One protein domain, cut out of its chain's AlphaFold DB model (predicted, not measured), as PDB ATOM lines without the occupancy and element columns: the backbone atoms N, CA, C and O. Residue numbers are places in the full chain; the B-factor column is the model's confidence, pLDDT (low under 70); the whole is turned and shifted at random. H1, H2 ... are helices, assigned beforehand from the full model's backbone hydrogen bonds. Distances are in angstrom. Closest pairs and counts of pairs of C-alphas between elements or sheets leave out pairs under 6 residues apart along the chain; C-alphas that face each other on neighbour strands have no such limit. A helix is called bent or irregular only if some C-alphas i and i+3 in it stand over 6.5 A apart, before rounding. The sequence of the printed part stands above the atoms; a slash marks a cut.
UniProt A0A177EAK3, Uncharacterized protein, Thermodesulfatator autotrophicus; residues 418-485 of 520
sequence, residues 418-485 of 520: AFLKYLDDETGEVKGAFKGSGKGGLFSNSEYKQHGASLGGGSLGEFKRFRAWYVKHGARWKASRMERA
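AT A GLANCE: This is residues 418 to 485 of the 520 residues of an uncharacterized protein of Thermodesulfatator autotrophicus (UniProt A0A177EAK3). A long loop stretch, residues 418 to 444, winds along the inner side of a long bent helix, H2, and the short helix H1 sits at the end where H2 begins. The 68 printed residues hold two named helices, H1 then H2, and no named strand: all helix, with 33 residues in named elements, under half. The whole is compact, radius of gyration of the C-alphas 11.6 A, but elongated, spanning 36 by 20 by 19 A.

HOW THE PARTS SIT: H1, residues 445 to 451, touches H2a, residues 460 to 472, which touches H1 with residues 460 to 464 alone; the closest C-alphas of the two, those of Lys 449 and Leu 460, are 6.8 A apart. They run opposite ways at a steep tilt of 63 degrees. H2b, residues 475 to 485, is apart from H1. Every O i to N i+4 pair is within hydrogen-bond range in H1 and H2a, and 5 of 7 in H2b.

IN THESE COORDINATES: H1 begins at C-alpha 445 (112.806, 151.311, 108.409). By its hydrogen bonds H2, residues 460 to 485, was assigned as one helix, but it is bent: C-alphas 472 and 475 are 7.8 A apart, and arms H2a, 18.5 A, and H2b, 16.4 A, are about perpendicular at 77 degrees. H2b ends at C-alpha 485 (95.101, 122.338, 106.560).

THE WHOLE: The C-alphas farthest apart, of Ser 446 and Ala 485, are 36.1 A apart. The printed part has no cut, and the link from H1 to H2 is short. The pLDDT is under 70 at residues 425 to 428, 440, 475 to 476 and 479 to 485.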
ATOM      1  N   ALA A 418      94.546 145.498 107.641       76.69
ATOM      2  CA  ALA A 418      95.687 146.182 107.054       76.69
ATOM      3  C   ALA A 418      96.992 145.357 107.031       76.69
ATOM      4  O   ALA A 418      97.884 145.672 106.247       76.69
ATOM      5  N   PHE A 419      97.142 144.324 107.861       83.25
ATOM      6  CA  PHE A 419      98.337 143.478 107.944       83.25
ATOM      7  C   PHE A 419      98.300 142.286 106.987       83.25
ATOM      8  O   PHE A 419      99.365 141.795 106.605       83.25
ATOM      9  N   LEU A 420      97.110 141.859 106.552       79.88
ATOM     10  CA  LEU A 420      96.934 140.720 105.643       79.88
ATOM     11  C   LEU A 420      97.719 140.901 104.338       79.88
ATOM     12  O   LEU A 420      98.291 139.956 103.812       79.88
ATOM     13  N   LYS A 421      97.876 142.144 103.865       82.94
ATOM     14  CA  LYS A 421      98.659 142.451 102.657       82.94
ATOM     15  C   LYS A 421     100.129 142.006 102.740       82.94
ATOM     16  O   LYS A 421     100.710 141.691 101.700       82.94
ATOM     17  N   TYR A 422     100.717 141.945 103.939       82.69
ATOM     18  CA  TYR A 422     102.109 141.529 104.158       82.69
ATOM     19  C   TYR A 422     102.267 140.022 104.383       82.69
ATOM     20  O   TYR A 422     103.397 139.528 104.370       82.69
ATOM     21  N   LEU A 423     101.162 139.307 104.601       83.00
ATOM     22  CA  LEU A 423     101.136 137.877 104.874       83.00
ATOM     23  C   LEU A 423     100.702 137.098 103.631       83.00
ATOM     24  O   LEU A 423     100.020 137.619 102.752       83.00
ATOM     25  N   ASP A 424     101.171 135.867 103.545       80.06
ATOM     26  CA  ASP A 424     100.774 134.868 102.571       80.06
ATOM     27  C   ASP A 424      99.484 134.182 103.046       80.06
ATOM     28  O   ASP A 424      99.393 133.753 104.201       80.06
ATOM     29  N   ASP A 425      98.479 134.130 102.172       67.25
ATOM     30  CA  ASP A 425      97.114 133.729 102.534       67.25
ATOM     31  C   ASP A 425      96.997 132.228 102.867       67.25
ATOM     32  O   ASP A 425      96.113 131.832 103.636       67.25
ATOM     33  N   GLU A 426      97.912 131.406 102.343       61.03
ATOM     34  CA  GLU A 426      97.935 129.950 102.527       61.03
ATOM     35  C   GLU A 426      98.780 129.546 103.742       61.03
ATOM     36  O   GLU A 426      98.358 128.734 104.564       61.03
ATOM     37  N   THR A 427      99.961 130.145 103.901       63.62
ATOM     38  CA  THR A 427     100.944 129.729 104.919       63.62
ATOM     39  C   THR A 427     100.936 130.585 106.186       63.62
ATOM     40  O   THR A 427     101.494 130.182 107.211       63.62
ATOM     41  N   GLY A 428     100.354 131.789 106.139       68.25
ATOM     42  CA  GLY A 428     100.440 132.773 107.221       68.25
ATOM     43  C   GLY A 428     101.854 133.330 107.446       68.25
ATOM     44  O   GLY A 428     102.094 134.015 108.446       68.25
ATOM     45  N   GLU A 429     102.804 133.044 106.549       77.88
ATOM     46  CA  GLU A 429     104.140 133.638 106.568       77.88
ATOM     47  C   GLU A 429     104.143 135.062 106.018       77.88
ATOM     48  O   GLU A 429     103.272 135.462 105.259       77.88
ATOM     49  N   VAL A 430     105.180 135.834 106.341       83.38
ATOM     50  CA  VAL A 430     105.448 137.091 105.634       83.38
ATOM     51  C   VAL A 430     105.780 136.773 104.179       83.38
ATOM     52  O   VAL A 430     106.687 135.976 103.914       83.38
ATOM     53  N   LYS A 431     105.123 137.455 103.237       83.88
ATOM     54  CA  LYS A 431     105.480 137.392 101.814       83.88
ATOM     55  C   LYS A 431     106.968 137.689 101.637       83.88
ATOM     56  O   LYS A 431     107.491 138.643 102.214       83.88
ATOM     57  N   GLY A 432     107.653 136.913 100.797       78.31
ATOM     58  CA  GLY A 432     109.101 137.051 100.579       78.31
ATOM     59  C   GLY A 432     109.545 138.480 100.234       78.31
ATOM     60  O   GLY A 432     110.617 138.904 100.651       78.31
ATOM     61  N   ALA A 433     108.671 139.250  99.579       80.12
ATOM     62  CA  ALA A 433     108.875 140.652  99.233       80.12
ATOM     63  C   ALA A 433     109.089 141.599 100.433       80.12
ATOM     64  O   ALA A 433     109.625 142.680 100.231       80.12
ATOM     65  N   PHE A 434     108.694 141.230 101.657       82.06
ATOM     66  CA  PHE A 434     108.845 142.072 102.855       82.06
ATOM     67  C   PHE A 434     109.862 141.525 103.873       82.06
ATOM     68  O   PHE A 434     109.997 142.086 104.970       82.06
ATOM     69  N   LYS A 435     110.581 140.446 103.529       83.75
ATOM     70  CA  LYS A 435     111.676 139.887 104.336       83.75
ATOM     71  C   LYS A 435     112.959 140.708 104.122       83.75
ATOM     72  O   LYS A 435     113.254 141.121 103.006       83.75
ATOM     73  N   GLY A 436     113.722 140.967 105.185       84.31
ATOM     74  CA  GLY A 436     114.886 141.860 105.128       84.31
ATOM     75  C   GLY A 436     115.756 141.864 106.381       84.31
ATOM     76  O   GLY A 436     115.663 140.965 107.216       84.31
ATOM     77  N   SER A 437     116.611 142.883 106.512       77.69
ATOM     78  CA  SER A 437     117.632 142.962 107.574       77.69
ATOM     79  C   SER A 437     117.127 143.499 108.924       77.69
ATOM     80  O   SER A 437     117.890 143.634 109.880       77.69
ATOM     81  N   GLY A 438     115.841 143.835 109.031       74.69
ATOM     82  CA  GLY A 438     115.209 144.357 110.240       74.69
ATOM     83  C   GLY A 438     114.769 143.289 111.253       74.69
ATOM     84  O   GLY A 438     114.922 142.081 111.070       74.69
ATOM     85  N   LYS A 439     114.195 143.755 112.374       70.12
ATOM     86  CA  LYS A 439     113.720 142.889 113.471       70.12
ATOM     87  C   LYS A 439     112.704 141.855 112.968       70.12
ATOM     88  O   LYS A 439     111.760 142.223 112.274       70.12
ATOM     89  N   GLY A 440     112.880 140.594 113.366       69.38
ATOM     90  CA  GLY A 440     112.002 139.486 112.971       69.38
ATOM     91  C   GLY A 440     112.214 138.974 111.542       69.38
ATOM     92  O   GLY A 440     111.328 138.312 111.017       69.38
ATOM     93  N   GLY A 441     113.342 139.303 110.895       78.56
ATOM     94  CA  GLY A 441     113.615 138.916 109.501       78.56
ATOM     95  C   GLY A 441     112.800 139.706 108.471       78.56
ATOM     96  O   GLY A 441     112.661 139.280 107.327       78.56
ATOM     97  N   LEU A 442     112.240 140.843 108.886       86.19
ATOM     98  CA  LEU A 442     111.411 141.767 108.104       86.19
ATOM     99  C   LEU A 442     112.227 142.980 107.652       86.19
ATOM    100  O   LEU A 442     113.282 143.249 108.215       86.19
ATOM    101  N   PHE A 443     111.731 143.786 106.713       83.25
ATOM    102  CA  PHE A 443     112.408 145.037 106.350       83.25
ATOM    103  C   PHE A 443     112.698 145.974 107.545       83.25
ATOM    104  O   PHE A 443     111.909 146.177 108.482       83.25
ATOM    105  N   SER A 444     113.864 146.608 107.486       83.88
ATOM    106  CA  SER A 444     114.241 147.755 108.304       83.88
ATOM    107  C   SER A 444     113.462 149.013 107.889       83.88
ATOM    108  O   SER A 444     112.800 149.068 106.851       83.88
ATOM    109  N   ASN A 445     113.521 150.065 108.713       86.19
ATOM    110  CA  ASN A 445     112.806 151.311 108.409       86.19
ATOM    111  C   ASN A 445     113.328 151.993 107.128       86.19
ATOM    112  O   ASN A 445     112.565 152.708 106.484       86.19
ATOM    113  N   SER A 446     114.611 151.821 106.793       81.25
ATOM    114  CA  SER A 446     115.218 152.347 105.564       81.25
ATOM    115  C   SER A 446     114.807 151.524 104.348       81.25
ATOM    116  O   SER A 446     114.320 152.104 103.384       81.25
ATOM    117  N   GLU A 447     114.899 150.192 104.424       82.62
ATOM    118  CA  GLU A 447     114.502 149.284 103.332       82.62
ATOM    119  C   GLU A 447     113.020 149.458 102.969       82.62
ATOM    120  O   GLU A 447     112.672 149.576 101.795       82.62
ATOM    121  N   TYR A 448     112.141 149.588 103.970       84.69
ATOM    122  CA  TYR A 448     110.716 149.798 103.715       84.69
ATOM    123  C   TYR A 448     110.416 151.165 103.084       84.69
ATOM    124  O   TYR A 448     109.538 151.272 102.235       84.69
ATOM    125  N   LYS A 449     111.151 152.228 103.445       82.19
ATOM    126  CA  LYS A 449     111.002 153.538 102.782       82.19
ATOM    127  C   LYS A 449     111.412 153.496 101.311       82.19
ATOM    128  O   LYS A 449     110.902 154.288 100.527       82.19
ATOM    129  N   GLN A 450     112.339 152.609 100.966       80.94
ATOM    130  CA  GLN A 450     112.923 152.519  99.634       80.94
ATOM    131  C   GLN A 450     112.114 151.602  98.705       80.94
ATOM    132  O   GLN A 450     111.994 151.898  97.520       80.94
ATOM    133  N   HIS A 451     111.526 150.529  99.246       79.31
ATOM    134  CA  HIS A 451     110.872 149.479  98.453       79.31
ATOM    135  C   HIS A 451     109.431 149.148  98.881       79.31
ATOM    136  O   HIS A 451     108.697 148.513  98.127       79.31
ATOM    137  N   GLY A 452     108.984 149.577 100.066       76.69
ATOM    138  CA  GLY A 452     107.710 149.150 100.658       76.69
ATOM    139  C   GLY A 452     106.477 149.562  99.851       76.69
ATOM    140  O   GLY A 452     105.612 148.727  99.601       76.69
ATOM    141  N   ALA A 453     106.421 150.812  99.378       71.31
ATOM    142  CA  ALA A 453     105.285 151.316  98.597       71.31
ATOM    143  C   ALA A 453     105.195 150.678  97.198       71.31
ATOM    144  O   ALA A 453     104.102 150.386  96.722       71.31
ATOM    145  N   SER A 454     106.337 150.395  96.556       72.88
ATOM    146  CA  SER A 454     106.383 149.731  95.242       72.88
ATOM    147  C   SER A 454     105.980 148.254  95.284       72.88
ATOM    148  O   SER A 454     105.662 147.683  94.248       72.88
ATOM    149  N   LEU A 455     105.986 147.635  96.467       78.69
ATOM    150  CA  LEU A 455     105.647 146.224  96.678       78.69
ATOM    151  C   LEU A 455     104.210 146.030  97.193       78.69
ATOM    152  O   LEU A 455     103.869 144.959  97.686       78.69
ATOM    153  N   GLY A 456     103.366 147.067  97.106       74.94
ATOM    154  CA  GLY A 456     101.982 147.024  97.589       74.94
ATOM    155  C   GLY A 456     101.848 147.149  99.112       74.94
ATOM    156  O   GLY A 456     100.812 146.794  99.674       74.94
ATOM    157  N   GLY A 457     102.890 147.635  99.792       78.81
ATOM    158  CA  GLY A 457     102.850 147.964 101.213       78.81
ATOM    159  C   GLY A 457     102.116 149.280 101.501       78.81
ATOM    160  O   GLY A 457     101.995 150.154 100.646       78.81
ATOM    161  N   GLY A 458     101.612 149.417 102.726       82.06
ATOM    162  CA  GLY A 458     101.010 150.639 103.251       82.06
ATOM    163  C   GLY A 458     102.033 151.663 103.758       82.06
ATOM    164  O   GLY A 458     103.165 151.773 103.287       82.06
ATOM    165  N   SER A 459     101.623 152.471 104.738       84.44
ATOM    166  CA  SER A 459     102.509 153.488 105.318       84.44
ATOM    167  C   SER A 459     103.623 152.863 106.171       84.44
ATOM    168  O   SER A 459     103.457 151.806 106.779       84.44
ATOM    169  N   LEU A 460     104.750 153.568 106.328       82.50
ATOM    170  CA  LEU A 460     105.821 153.138 107.241       82.50
ATOM    171  C   LEU A 460     105.325 152.962 108.691       82.50
ATOM    172  O   LEU A 460     105.856 152.135 109.430       82.50
ATOM    173  N   GLY A 461     104.333 153.754 109.113       81.94
ATOM    174  CA  GLY A 461     103.708 153.626 110.431       81.94
ATOM    175  C   GLY A 461     102.947 152.309 110.582       81.94
ATOM    176  O   GLY A 461     103.132 151.613 111.577       81.94
ATOM    177  N   GLU A 462     102.167 151.932 109.567       87.00
ATOM    178  CA  GLU A 462     101.445 150.654 109.498       87.00
ATOM    179  C   GLU A 462     102.413 149.465 109.528       87.00
ATOM    180  O   GLU A 462     102.264 148.565 110.352       87.00
ATOM    181  N   PHE A 463     103.476 149.501 108.718       85.00
ATOM    182  CA  PHE A 463     104.460 148.417 108.680       85.00
ATOM    183  C   PHE A 463     105.224 148.248 109.998       85.00
ATOM    184  O   PHE A 463     105.573 147.134 110.387       85.00
ATOM    185  N   LYS A 464     105.468 149.336 110.740       85.56
ATOM    186  CA  LYS A 464     106.046 149.246 112.089       85.56
ATOM    187  C   LYS A 464     105.115 148.522 113.065       85.56
ATOM    188  O   LYS A 464     105.624 147.740 113.867       85.56
ATOM    189  N   ARG A 465     103.798 148.764 112.991       85.12
ATOM    190  CA  ARG A 465     102.800 148.047 113.806       85.12
ATOM    191  C   ARG A 465     102.736 146.573 113.419       85.12
ATOM    192  O   ARG A 465     102.859 145.727 114.298       85.12
ATOM    193  N   PHE A 466     102.695 146.278 112.120       86.19
ATOM    194  CA  PHE A 466     102.771 144.910 111.607       86.19
ATOM    195  C   PHE A 466     104.025 144.181 112.104       86.19
ATOM    196  O   PHE A 466     103.928 143.085 112.641       86.19
ATOM    197  N   ARG A 467     105.208 144.798 111.998       85.69
ATOM    198  CA  ARG A 467     106.466 144.194 112.459       85.69
ATOM    199  C   ARG A 467     106.461 143.926 113.963       85.69
ATOM    200  O   ARG A 467     106.963 142.891 114.389       85.69
ATOM    201  N   ALA A 468     105.919 144.841 114.766       81.44
ATOM    202  CA  ALA A 468     105.791 144.636 116.207       81.44
ATOM    203  C   ALA A 468     104.835 143.475 116.531       81.44
ATOM    204  O   ALA A 468     105.170 142.621 117.351       81.44
ATOM    205  N   TRP A 469     103.695 143.406 115.838       83.62
ATOM    206  CA  TRP A 469     102.733 142.315 115.967       83.62
ATOM    207  C   TRP A 469     103.332 140.971 115.532       83.62
ATOM    208  O   TRP A 469     103.281 140.012 116.292       83.62
ATOM    209  N   TYR A 470     103.983 140.903 114.369       81.38
ATOM    210  CA  TYR A 470     104.534 139.661 113.819       81.38
ATOM    211  C   TYR A 470     105.664 139.087 114.680       81.38
ATOM    212  O   TYR A 470     105.730 137.879 114.885       81.38
ATOM    213  N   VAL A 471     106.520 139.940 115.251       77.75
ATOM    214  CA  VAL A 471     107.559 139.500 116.201       77.75
ATOM    215  C   VAL A 471     106.947 138.883 117.463       77.75
ATOM    216  O   VAL A 471     107.524 137.954 118.019       77.75
ATOM    217  N   LYS A 472     105.789 139.379 117.910       75.88
ATOM    218  CA  LYS A 472     105.133 138.929 119.143       75.88
ATOM    219  C   LYS A 472     104.190 137.736 118.929       75.88
ATOM    220  O   LYS A 472     104.105 136.868 119.789       75.88
ATOM    221  N   HIS A 473     103.496 137.682 117.794       76.50
ATOM    222  CA  HIS A 473     102.379 136.761 117.549       76.50
ATOM    223  C   HIS A 473     102.545 135.888 116.292       76.50
ATOM    224  O   HIS A 473     101.813 134.914 116.128       76.50
ATOM    225  N   GLY A 474     103.515 136.180 115.417       74.31
ATOM    226  CA  GLY A 474     103.645 135.544 114.099       74.31
ATOM    227  C   GLY A 474     103.893 134.034 114.146       74.31
ATOM    228  O   GLY A 474     103.358 133.305 113.315       74.31
ATOM    229  N   ALA A 475     104.637 133.543 115.142       68.62
ATOM    230  CA  ALA A 475     104.874 132.109 115.320       68.62
ATOM    231  C   ALA A 475     103.586 131.344 115.685       68.62
ATOM    232  O   ALA A 475     103.293 130.317 115.076       68.62
ATOM    233  N   ARG A 476     102.785 131.886 116.616       67.69
ATOM    234  CA  ARG A 476     101.483 131.316 117.017       67.69
ATOM    235  C   ARG A 476     100.464 131.377 115.876       67.69
ATOM    236  O   ARG A 476      99.756 130.405 115.633       67.69
ATOM    237  N   TRP A 477     100.430 132.487 115.133       73.62
ATOM    238  CA  TRP A 477      99.553 132.641 113.965       73.62
ATOM    239  C   TRP A 477      99.846 131.593 112.884       73.62
ATOM    240  O   TRP A 477      98.924 130.961 112.370       73.62
ATOM    241  N   LYS A 478     101.130 131.353 112.594       72.81
ATOM    242  CA  LYS A 478     101.569 130.339 111.628       72.81
ATOM    243  C   LYS A 478     101.147 128.924 112.035       72.81
ATOM    244  O   LYS A 478     100.597 128.198 111.210       72.81
ATOM    245  N   ALA A 479     101.351 128.561 113.302       65.12
ATOM    246  CA  ALA A 479     100.940 127.262 113.837       65.12
ATOM    247  C   ALA A 479      99.425 127.026 113.654       65.12
ATOM    248  O   ALA A 479      99.027 125.996 113.120       65.12
ATOM    249  N   SER A 480      98.598 128.043 113.935       66.00
ATOM    250  CA  SER A 480      97.130 127.959 113.789       66.00
ATOM    251  C   SER A 480      96.622 127.777 112.347       66.00
ATOM    252  O   SER A 480      95.478 127.373 112.129       66.00
ATOM    253  N   ARG A 481      97.432 128.139 111.340       64.75
ATOM    254  CA  ARG A 481      97.101 127.969 109.915       64.75
ATOM    255  C   ARG A 481      97.541 126.606 109.396       64.75
ATOM    256  O   ARG A 481      96.805 126.013 108.616       64.75
ATOM    257  N   MET A 482      98.680 126.103 109.871       56.62
ATOM    258  CA  MET A 482      99.159 124.757 109.547       56.62
ATOM    259  C   MET A 482      98.224 123.666 110.094       56.62
ATOM    260  O   MET A 482      97.933 122.726 109.366       56.62
ATOM    261  N   GLU A 483      97.657 123.840 111.293       49.59
ATOM    262  CA  GLU A 483      96.619 122.942 111.845       49.59
ATOM    263  C   GLU A 483      95.317 122.935 111.027       49.59
ATOM    264  O   GLU A 483      94.631 121.921 110.942       49.59
ATOM    265  N   ARG A 484      94.956 124.062 110.397       51.06
ATOM    266  CA  ARG A 484      93.699 124.192 109.638       51.06
ATOM    267  C   ARG A 484      93.720 123.457 108.291       51.06
ATOM    268  O   ARG A 484      92.668 123.319 107.676       51.06
ATOM    269  N   ALA A 485      94.899 123.035 107.830       42.00
ATOM    270  CA  ALA A 485      95.101 122.338 106.560       42.00
ATOM    271  C   ALA A 485      95.159 120.802 106.703       42.00
ATOM    272  O   ALA A 485      95.159 120.104 105.690       42.00
TER     273      ALA A 485